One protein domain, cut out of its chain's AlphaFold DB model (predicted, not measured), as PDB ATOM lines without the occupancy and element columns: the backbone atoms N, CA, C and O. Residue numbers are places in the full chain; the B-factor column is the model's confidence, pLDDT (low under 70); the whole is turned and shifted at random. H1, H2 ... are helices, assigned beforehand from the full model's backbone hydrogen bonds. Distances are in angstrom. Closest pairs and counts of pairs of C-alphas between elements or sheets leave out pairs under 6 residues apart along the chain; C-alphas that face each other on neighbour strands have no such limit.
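This is residues 4 to 66 of the 66 residues of an uncharacterized protein of Lachnospiraceae bacterium (UniProt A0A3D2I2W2). What shape does the model make? H2 and H3 are the two legs of a wide, open V, and the short H1, where the printed part begins, is folded back beside the H2 leg. How is it made up? The printed part has 63 residues with three named helices, H1, H2 and H3 in that order, and no named strand; the class is all helix. How is it spread? It is extended, with a radius of gyration of the C-alphas of 18.2 A, and flat, spanning 53 by 28 by 14 A.

How does the first helix stand to the second? H1, residues 4 to 12, and H2, residues 21 to 43, form a helical hairpin: they run opposite ways at a shallow tilt of 32 degrees. They only just touch, with 3 pairs of C-alphas within 8 A, the closest those of Val 8 and Leu 31 at 7.5 A; H2 touches H1 with residues 28 to 35 alone. What of the third? H3, residues 49 to 64, is apart from both H1 and H2. Are the helix backbones complete? In H1, H2 and H3 every O i to N i+4 pair is within hydrogen-bond range.

Where does H1 begin? C-alpha 4 is at (144.433, 81.079, 90.316). How long are the other helices? H2 measures 32.9 A from its first to its last C-alpha, and H3 22.4 A, ending with C-alpha 64 at (145.352, 101.219, 128.112).

Which residues stand free? Residues 17 to 23, of which 21 to 23 belong to H2, stand free, as do residues 39 to 45 and 47 to 66. How are the helices linked? The link from H1 to H2 is short, that from H2 to H3 tight, and the printed part has no cut. Where is confidence low? The pLDDT is under 70 at residues 4 to 5 and 65 to 66.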
ATOM      1  N   SER A   4     145.295  80.045  89.725       63.38
ATOM      2  CA  SER A   4     144.433  81.079  90.316       63.38
ATOM      3  C   SER A   4     143.406  81.650  89.331       63.38
ATOM      4  O   SER A   4     142.225  81.757  89.650       63.38
ATOM      5  N   LYS A   5     143.812  81.948  88.090       65.06
ATOM      6  CA  LYS A   5     142.913  82.518  87.071       65.06
ATOM      7  C   LYS A   5     141.828  81.526  86.650       65.06
ATOM      8  O   LYS A   5     140.690  81.930  86.446       65.06
ATOM      9  N   ALA A   6     142.166  80.240  86.557       73.75
ATOM     10  CA  ALA A   6     141.200  79.194  86.224       73.75
ATOM     11  C   ALA A   6     140.141  79.020  87.329       73.75
ATOM     12  O   ALA A   6     138.952  78.989  87.030       73.75
ATOM     13  N   SER A   7     140.568  79.007  88.598       72.56
ATOM     14  CA  SER A   7     139.682  78.931  89.772       72.56
ATOM     15  C   SER A   7     138.709  80.115  89.853       72.56
ATOM     16  O   SER A   7     137.524  79.938  90.136       72.56
ATOM     17  N   VAL A   8     139.178  81.334  89.566       72.00
ATOM     18  CA  VAL A   8     138.321  82.529  89.570       72.00
ATOM     19  C   VAL A   8     137.300  82.495  88.426       72.00
ATOM     20  O   VAL A   8     136.125  82.761  88.664       72.00
ATOM     21  N   ILE A   9     137.711  82.105  87.213       76.69
ATOM     22  CA  ILE A   9     136.811  81.991  86.051       76.69
ATOM     23  C   ILE A   9     135.740  80.914  86.269       76.69
ATOM     24  O   ILE A   9     134.571  81.152  85.985       76.69
ATOM     25  N   GLU A  10     136.099  79.753  86.821       78.69
ATOM     26  CA  GLU A  10     135.132  78.694  87.141       78.69
ATOM     27  C   GLU A  10     134.075  79.172  88.147       78.69
ATOM     28  O   GLU A  10     132.896  78.849  88.015       78.69
ATOM     29  N   LYS A  11     134.484  79.977  89.136       72.12
ATOM     30  CA  LYS A  11     133.559  80.562  90.112       72.12
ATOM     31  C   LYS A  11     132.642  81.607  89.491       72.12
ATOM     32  O   LYS A  11     131.469  81.599  89.838       72.12
ATOM     33  N   ILE A  12     133.144  82.446  88.580       72.75
ATOM     34  CA  ILE A  12     132.325  83.402  87.814       72.75
ATOM     35  C   ILE A  12     131.291  82.659  86.963       72.75
ATOM     36  O   ILE A  12     130.114  82.980  87.024       72.75
ATOM     37  N   ASN A  13     131.704  81.614  86.243       74.38
ATOM     38  CA  ASN A  13     130.825  80.853  85.346       74.38
ATOM     39  C   ASN A  13     129.703  80.083  86.067       74.38
ATOM     40  O   ASN A  13     128.797  79.571  85.418       74.38
ATOM     41  N   ARG A  14     129.781  79.944  87.396       77.81
ATOM     42  CA  ARG A  14     128.741  79.325  88.235       77.81
ATOM     43  C   ARG A  14     127.854  80.351  88.940       77.81
ATOM     44  O   ARG A  14     126.993  79.956  89.726       77.81
ATOM     45  N   MET A  15     128.086  81.644  88.727       70.88
ATOM     46  CA  MET A  15     127.242  82.687  89.294       70.88
ATOM     47  C   MET A  15     125.943  82.798  88.484       70.88
ATOM     48  O   MET A  15     126.004  82.755  87.261       70.88
ATOM     49  N   PRO A  16     124.773  82.902  89.137       74.62
ATOM     50  CA  PRO A  16     123.509  83.121  88.441       74.62
ATOM     51  C   PRO A  16     123.507  84.443  87.661       74.62
ATOM     52  O   PRO A  16     123.968  85.461  88.176       74.62
ATOM     53  N   ASP A  17     122.929  84.422  86.458       71.75
ATOM     54  CA  ASP A  17     122.871  85.565  85.528       71.75
ATOM     55  C   ASP A  17     122.093  86.773  86.081       71.75
ATOM     56  O   ASP A  17     122.270  87.898  85.625       71.75
ATOM     57  N   GLU A  18     121.246  86.557  87.090       79.50
ATOM     58  CA  GLU A  18     120.448  87.601  87.751       79.50
ATOM     59  C   GLU A  18     121.238  88.401  88.806       79.50
ATOM     60  O   GLU A  18     120.698  89.302  89.449       79.50
ATOM     61  N   MET A  19     122.514  88.069  89.024       72.75
ATOM     62  CA  MET A  19     123.337  88.716  90.039       72.75
ATOM     63  C   MET A  19     123.715  90.138  89.629       72.75
ATOM     64  O   MET A  19     124.259  90.382  88.554       72.75
ATOM     65  N   ASN A  20     123.464  91.083  90.531       82.69
ATOM     66  CA  ASN A  20     123.824  92.482  90.342       82.69
ATOM     67  C   ASN A  20     125.352  92.636  90.191       82.69
ATOM     68  O   ASN A  20     126.121  92.020  90.929       82.69
ATOM     69  N   GLU A  21     125.791  93.510  89.283       81.62
ATOM     70  CA  GLU A  21     127.194  93.885  89.073       81.62
ATOM     71  C   GLU A  21     127.922  94.247  90.380       81.62
ATOM     72  O   GLU A  21     129.057  93.823  90.596       81.62
ATOM     73  N   PHE A  22     127.265  94.965  91.296       85.06
ATOM     74  CA  PHE A  22     127.858  95.307  92.594       85.06
ATOM     75  C   PHE A  22     128.131  94.071  93.455       85.06
ATOM     76  O   PHE A  22     129.200  93.953  94.055       85.06
ATOM     77  N   GLU A  23     127.193  93.127  93.476       81.62
ATOM     78  CA  GLU A  23     127.330  91.877  94.224       81.62
ATOM     79  C   GLU A  23     128.406  90.975  93.598       81.62
ATOM     80  O   GLU A  23     129.195  90.341  94.303       81.62
ATOM     81  N   LEU A  24     128.503  90.974  92.266       82.81
ATOM     82  CA  LEU A  24     129.556  90.287  91.528       82.81
ATOM     83  C   LEU A  24     130.945  90.837  91.892       82.81
ATOM     84  O   LEU A  24     131.850  90.064  92.218       82.81
ATOM     85  N   ILE A  25     131.118  92.162  91.882       85.81
ATOM     86  CA  ILE A  25     132.385  92.820  92.242       85.81
ATOM     87  C   ILE A  25     132.764  92.505  93.693       85.81
ATOM     88  O   ILE A  25     133.920  92.170  93.967       85.81
ATOM     89  N   GLU A  26     131.805  92.554  94.616       86.56
ATOM     90  CA  GLU A  26     132.039  92.231  96.023       86.56
ATOM     91  C   GLU A  26     132.511  90.780  96.197       86.56
ATOM     92  O   GLU A  26     133.516  90.515  96.867       86.56
ATOM     93  N   ARG A  27     131.857  89.827  95.526       82.75
ATOM     94  CA  ARG A  27     132.256  88.412  95.560       82.75
ATOM     95  C   ARG A  27     133.638  88.184  94.958       82.75
ATOM     96  O   ARG A  27     134.431  87.431  95.526       82.75
ATOM     97  N   LEU A  28     133.958  88.842  93.846       84.62
ATOM     98  CA  LEU A  28     135.286  88.768  93.231       84.62
ATOM     99  C   LEU A  28     136.375  89.328  94.146       84.62
ATOM    100  O   LEU A  28     137.435  88.714  94.300       84.62
ATOM    101  N   TYR A  29     136.097  90.449  94.805       86.62
ATOM    102  CA  TYR A  29     136.993  91.028  95.795       86.62
ATOM    103  C   TYR A  29     137.234  90.071  96.971       86.62
ATOM    104  O   TYR A  29     138.388  89.823  97.338       86.62
ATOM    105  N   MET A  30     136.175  89.466  97.521       86.12
ATOM    106  CA  MET A  30     136.294  88.468  98.590       86.12
ATOM    107  C   MET A  30     137.128  87.257  98.161       86.12
ATOM    108  O   MET A  30     138.012  86.828  98.901       86.12
ATOM    109  N   LEU A  31     136.898  86.727  96.956       86.38
ATOM    110  CA  LEU A  31     137.664  85.598  96.424       86.38
ATOM    111  C   LEU A  31     139.151  85.923  96.287       86.38
ATOM    112  O   LEU A  31     139.985  85.126  96.717       86.38
ATOM    113  N   SER A  32     139.475  87.100  95.753       85.44
ATOM    114  CA  SER A  32     140.855  87.578  95.639       85.44
ATOM    115  C   SER A  32     141.534  87.671  97.011       85.44
ATOM    116  O   SER A  32     142.639  87.161  97.207       85.44
ATOM    117  N   ARG A  33     140.839  88.233  98.012       90.62
ATOM    118  CA  ARG A  33     141.354  88.318  99.387       90.62
ATOM    119  C   ARG A  33     141.588  86.955 100.021       90.62
ATOM    120  O   ARG A  33     142.610  86.768 100.677       90.62
ATOM    121  N   LEU A  34     140.659  86.018  99.842       87.25
ATOM    122  CA  LEU A  34     140.784  84.662 100.374       87.25
ATOM    123  C   LEU A  34     141.944  83.913  99.722       87.25
ATOM    124  O   LEU A  34     142.709  83.246 100.415       87.25
ATOM    125  N   GLU A  35     142.112  84.044  98.406       88.94
ATOM    126  CA  GLU A  35     143.223  83.409  97.705       88.94
ATOM    127  C   GLU A  35     144.573  83.984  98.142       88.94
ATOM    128  O   GLU A  35     145.488  83.214  98.439       88.94
ATOM    129  N   HIS A  36     144.672  85.307  98.276       88.81
ATOM    130  CA  HIS A  36     145.863  85.959  98.807       88.81
ATOM    131  C   HIS A  36     146.156  85.521 100.250       88.81
ATOM    132  O   HIS A  36     147.288  85.172 100.574       88.81
ATOM    133  N   SER A  37     145.135  85.458 101.112       86.38
ATOM    134  CA  SER A  37     145.284  84.959 102.484       86.38
ATOM    135  C   SER A  37     145.787  83.517 102.510       86.38
ATOM    136  O   SER A  37     146.709  83.207 103.255       86.38
ATOM    137  N   ARG A  38     145.216  82.640 101.676       88.25
ATOM    138  CA  ARG A  38     145.639  81.240 101.557       88.25
ATOM    139  C   ARG A  38     147.101  81.133 101.132       88.25
ATOM    140  O   ARG A  38     147.835  80.350 101.724       88.25
ATOM    141  N   GLN A  39     147.513  81.903 100.122       90.06
ATOM    142  CA  GLN A  39     148.903  81.927  99.661       90.06
ATOM    143  C   GLN A  39     149.842  82.345 100.789       90.06
ATOM    144  O   GLN A  39     150.806  81.636 101.049       90.06
ATOM    145  N   ARG A  40     149.515  83.418 101.518       89.62
ATOM    146  CA  ARG A  40     150.315  83.863 102.664       89.62
ATOM    147  C   ARG A  40     150.413  82.802 103.753       89.62
ATOM    148  O   ARG A  40     151.513  82.528 104.206       89.62
ATOM    149  N   CYS A  41     149.316  82.130 104.103       89.19
ATOM    150  CA  CYS A  41     149.368  81.022 105.062       89.19
ATOM    151  C   CYS A  41     150.311  79.895 104.606       89.19
ATOM    152  O   CYS A  41     150.952  79.256 105.433       89.19
ATOM    153  N   GLN A  42     150.403  79.640 103.296       89.25
ATOM    154  CA  GLN A  42     151.279  78.608 102.733       89.25
ATOM    155  C   GLN A  42     152.749  79.041 102.655       89.25
ATOM    156  O   GLN A  42     153.627  78.198 102.812       89.25
ATOM    157  N   THR A  43     153.028  80.320 102.385       91.25
ATOM    158  CA  THR A  43     154.397  80.820 102.163       91.25
ATOM    159  C   THR A  43     155.038  81.422 103.408       91.25
ATOM    160  O   THR A  43     156.240  81.290 103.600       91.25
ATOM    161  N   GLU A  44     154.248  82.107 104.230       91.62
ATOM    162  CA  GLU A  44     154.683  82.807 105.445       91.62
ATOM    163  C   GLU A  44     154.321  82.026 106.720       91.62
ATOM    164  O   GLU A  44     154.833  82.336 107.791       91.62
ATOM    165  N   GLY A  45     153.467  81.002 106.607       86.88
ATOM    166  CA  GLY A  45     152.955  80.236 107.740       86.88
ATOM    167  C   GLY A  45     151.717  80.868 108.384       86.88
ATOM    168  O   GLY A  45     151.181  81.881 107.929       86.88
ATOM    169  N   THR A  46     151.230  80.237 109.448       88.00
ATOM    170  CA  THR A  46     150.076  80.693 110.233       88.00
ATOM    171  C   THR A  46     150.503  81.011 111.657       88.00
ATOM    172  O   THR A  46     151.339  80.306 112.215       88.00
ATOM    173  N   PHE A  47     149.900  82.037 112.255       87.81
ATOM    174  CA  PHE A  47     150.067  82.308 113.682       87.81
ATOM    175  C   PHE A  47     149.388  81.217 114.512       87.81
ATOM    176  O   PHE A  47     148.305  80.755 114.146       87.81
ATOM    177  N   SER A  48     150.021  80.829 115.616       90.94
ATOM    178  CA  SER A  48     149.386  79.996 116.638       90.94
ATOM    179  C   SER A  48     148.354  80.795 117.443       90.94
ATOM    180  O   SER A  48     148.361  82.032 117.440       90.94
ATOM    181  N   ASP A  49     147.474  80.100 118.163       92.56
ATOM    182  CA  ASP A  49     146.517  80.744 119.069       92.56
ATOM    183  C   ASP A  49     147.237  81.529 120.177       92.56
ATOM    184  O   ASP A  49     146.772  82.596 120.600       92.56
ATOM    185  N   GLU A  50     148.405  81.050 120.612       95.12
ATOM    186  CA  GLU A  50     149.284  81.736 121.554       95.12
ATOM    187  C   GLU A  50     149.826  83.050 120.971       95.12
ATOM    188  O   GLU A  50     149.708  84.094 121.621       95.12
ATOM    189  N   ASP A  51     150.338  83.033 119.733       91.75
ATOM    190  CA  ASP A  51     150.858  84.231 119.051       91.75
ATOM    191  C   ASP A  51     149.769  85.300 118.889       91.75
ATOM    192  O   ASP A  51     149.987  86.495 119.126       91.75
ATOM    193  N   VAL A  52     148.563  84.867 118.509       91.19
ATOM    194  CA  VAL A  52     147.403  85.752 118.346       91.19
ATOM    195  C   VAL A  52     146.997  86.345 119.697       91.19
ATOM    196  O   VAL A  52     146.775  87.556 119.810       91.19
ATOM    197  N   SER A  53     146.942  85.516 120.738       92.69
ATOM    198  CA  SER A  53     146.590  85.943 122.095       92.69
ATOM    199  C   SER A  53     147.584  86.968 122.643       92.69
ATOM    200  O   SER A  53     147.176  87.987 123.213       92.69
ATOM    201  N   GLU A  54     148.882  86.746 122.431       94.75
ATOM    202  CA  GLU A  54     149.935  87.664 122.851       94.75
ATOM    203  C   GLU A  54     149.876  88.994 122.086       94.75
ATOM    204  O   GLU A  54     149.971  90.059 122.708       94.75
ATOM    205  N   TYR A  55     149.655  88.964 120.765       92.00
ATOM    206  CA  TYR A  55     149.490  90.176 119.958       92.00
ATOM    207  C   TYR A  55     148.355  91.057 120.495       92.00
ATOM    208  O   TYR A  55     148.541  92.258 120.726       92.00
ATOM    209  N   PHE A  56     147.182  90.470 120.750       92.56
ATOM    210  CA  PHE A  56     146.042  91.224 121.270       92.56
ATOM    211  C   PHE A  56     146.238  91.681 122.715       92.56
ATOM    212  O   PHE A  56     145.770  92.768 123.064       92.56
ATOM    213  N   ARG A  57     146.956  90.917 123.549       93.94
ATOM    214  CA  ARG A  57     147.355  91.366 124.891       93.94
ATOM    215  C   ARG A  57     148.216  92.631 124.809       93.94
ATOM    216  O   ARG A  57     147.824  93.650 125.372       93.94
ATOM    217  N   LYS A  58     149.299  92.604 124.024       91.88
ATOM    218  CA  LYS A  58     150.201  93.755 123.816       91.88
ATOM    219  C   LYS A  58     149.466  94.968 123.248       91.88
ATOM    220  O   LYS A  58     149.686  96.099 123.674       91.88
ATOM    221  N   LYS A  59     148.557  94.745 122.295       91.00
ATOM    222  CA  LYS A  59     147.743  95.817 121.711       91.00
ATOM    223  C   LYS A  59     146.852  96.490 122.758       91.00
ATOM    224  O   LYS A  59     146.775  97.715 122.779       91.00
ATOM    225  N   ARG A  60     146.208  95.718 123.641       91.12
ATOM    226  CA  ARG A  60     145.398  96.268 124.742       91.12
ATOM    227  C   ARG A  60     146.247  97.078 125.720       91.12
ATOM    228  O   ARG A  60     145.849  98.182 126.063       91.12
ATOM    229  N   GLU A  61     147.418  96.580 126.100       89.31
ATOM    230  CA  GLU A  61     148.350  97.286 126.996       89.31
ATOM    231  C   GLU A  61     148.810  98.634 126.411       89.31
ATOM    232  O   GLU A  61     148.808  99.646 127.108       89.31
ATOM    233  N   MET A  62     149.119  98.685 125.108       85.12
ATOM    234  CA  MET A  62     149.501  99.933 124.427       85.12
ATOM    235  C   MET A  62     148.386 100.987 124.392       85.12
ATOM    236  O   MET A  62     148.676 102.181 124.385       85.12
ATOM    237  N   HIS A  63     147.124 100.562 124.328       78.06
ATOM    238  CA  HIS A  63     145.976 101.472 124.310       78.06
ATOM    239  C   HIS A  63     145.427 101.789 125.706       78.06
ATOM    240  O   HIS A  63     144.729 102.783 125.843       78.06
ATOM    241  N   ALA A  64     145.735 100.976 126.720       71.06
ATOM    242  CA  ALA A  64     145.352 101.219 128.112       71.06
ATOM    243  C   ALA A  64     146.277 102.223 128.823       71.06
ATOM    244  O   ALA A  64     145.858 102.866 129.777       71.06
ATOM    245  N   ASN A  65     147.518 102.372 128.347       60.03
ATOM    246  CA  ASN A  65     148.502 103.333 128.863       60.03
ATOM    247  C   ASN A  65     148.509 104.674 128.093       60.03
ATOM    248  O   ASN A  65     149.513 105.388 128.111       60.03
ATOM    249  N   ARG A  66     147.425 104.989 127.375       54.97
ATOM    250  CA  ARG A  66     147.185 106.273 126.701       54.97
ATOM    251  C   ARG A  66     146.051 107.010 127.391       54.97
ATOM    252  O   ARG A  66     146.149 108.252 127.448       54.97
TER     253      ARG A  66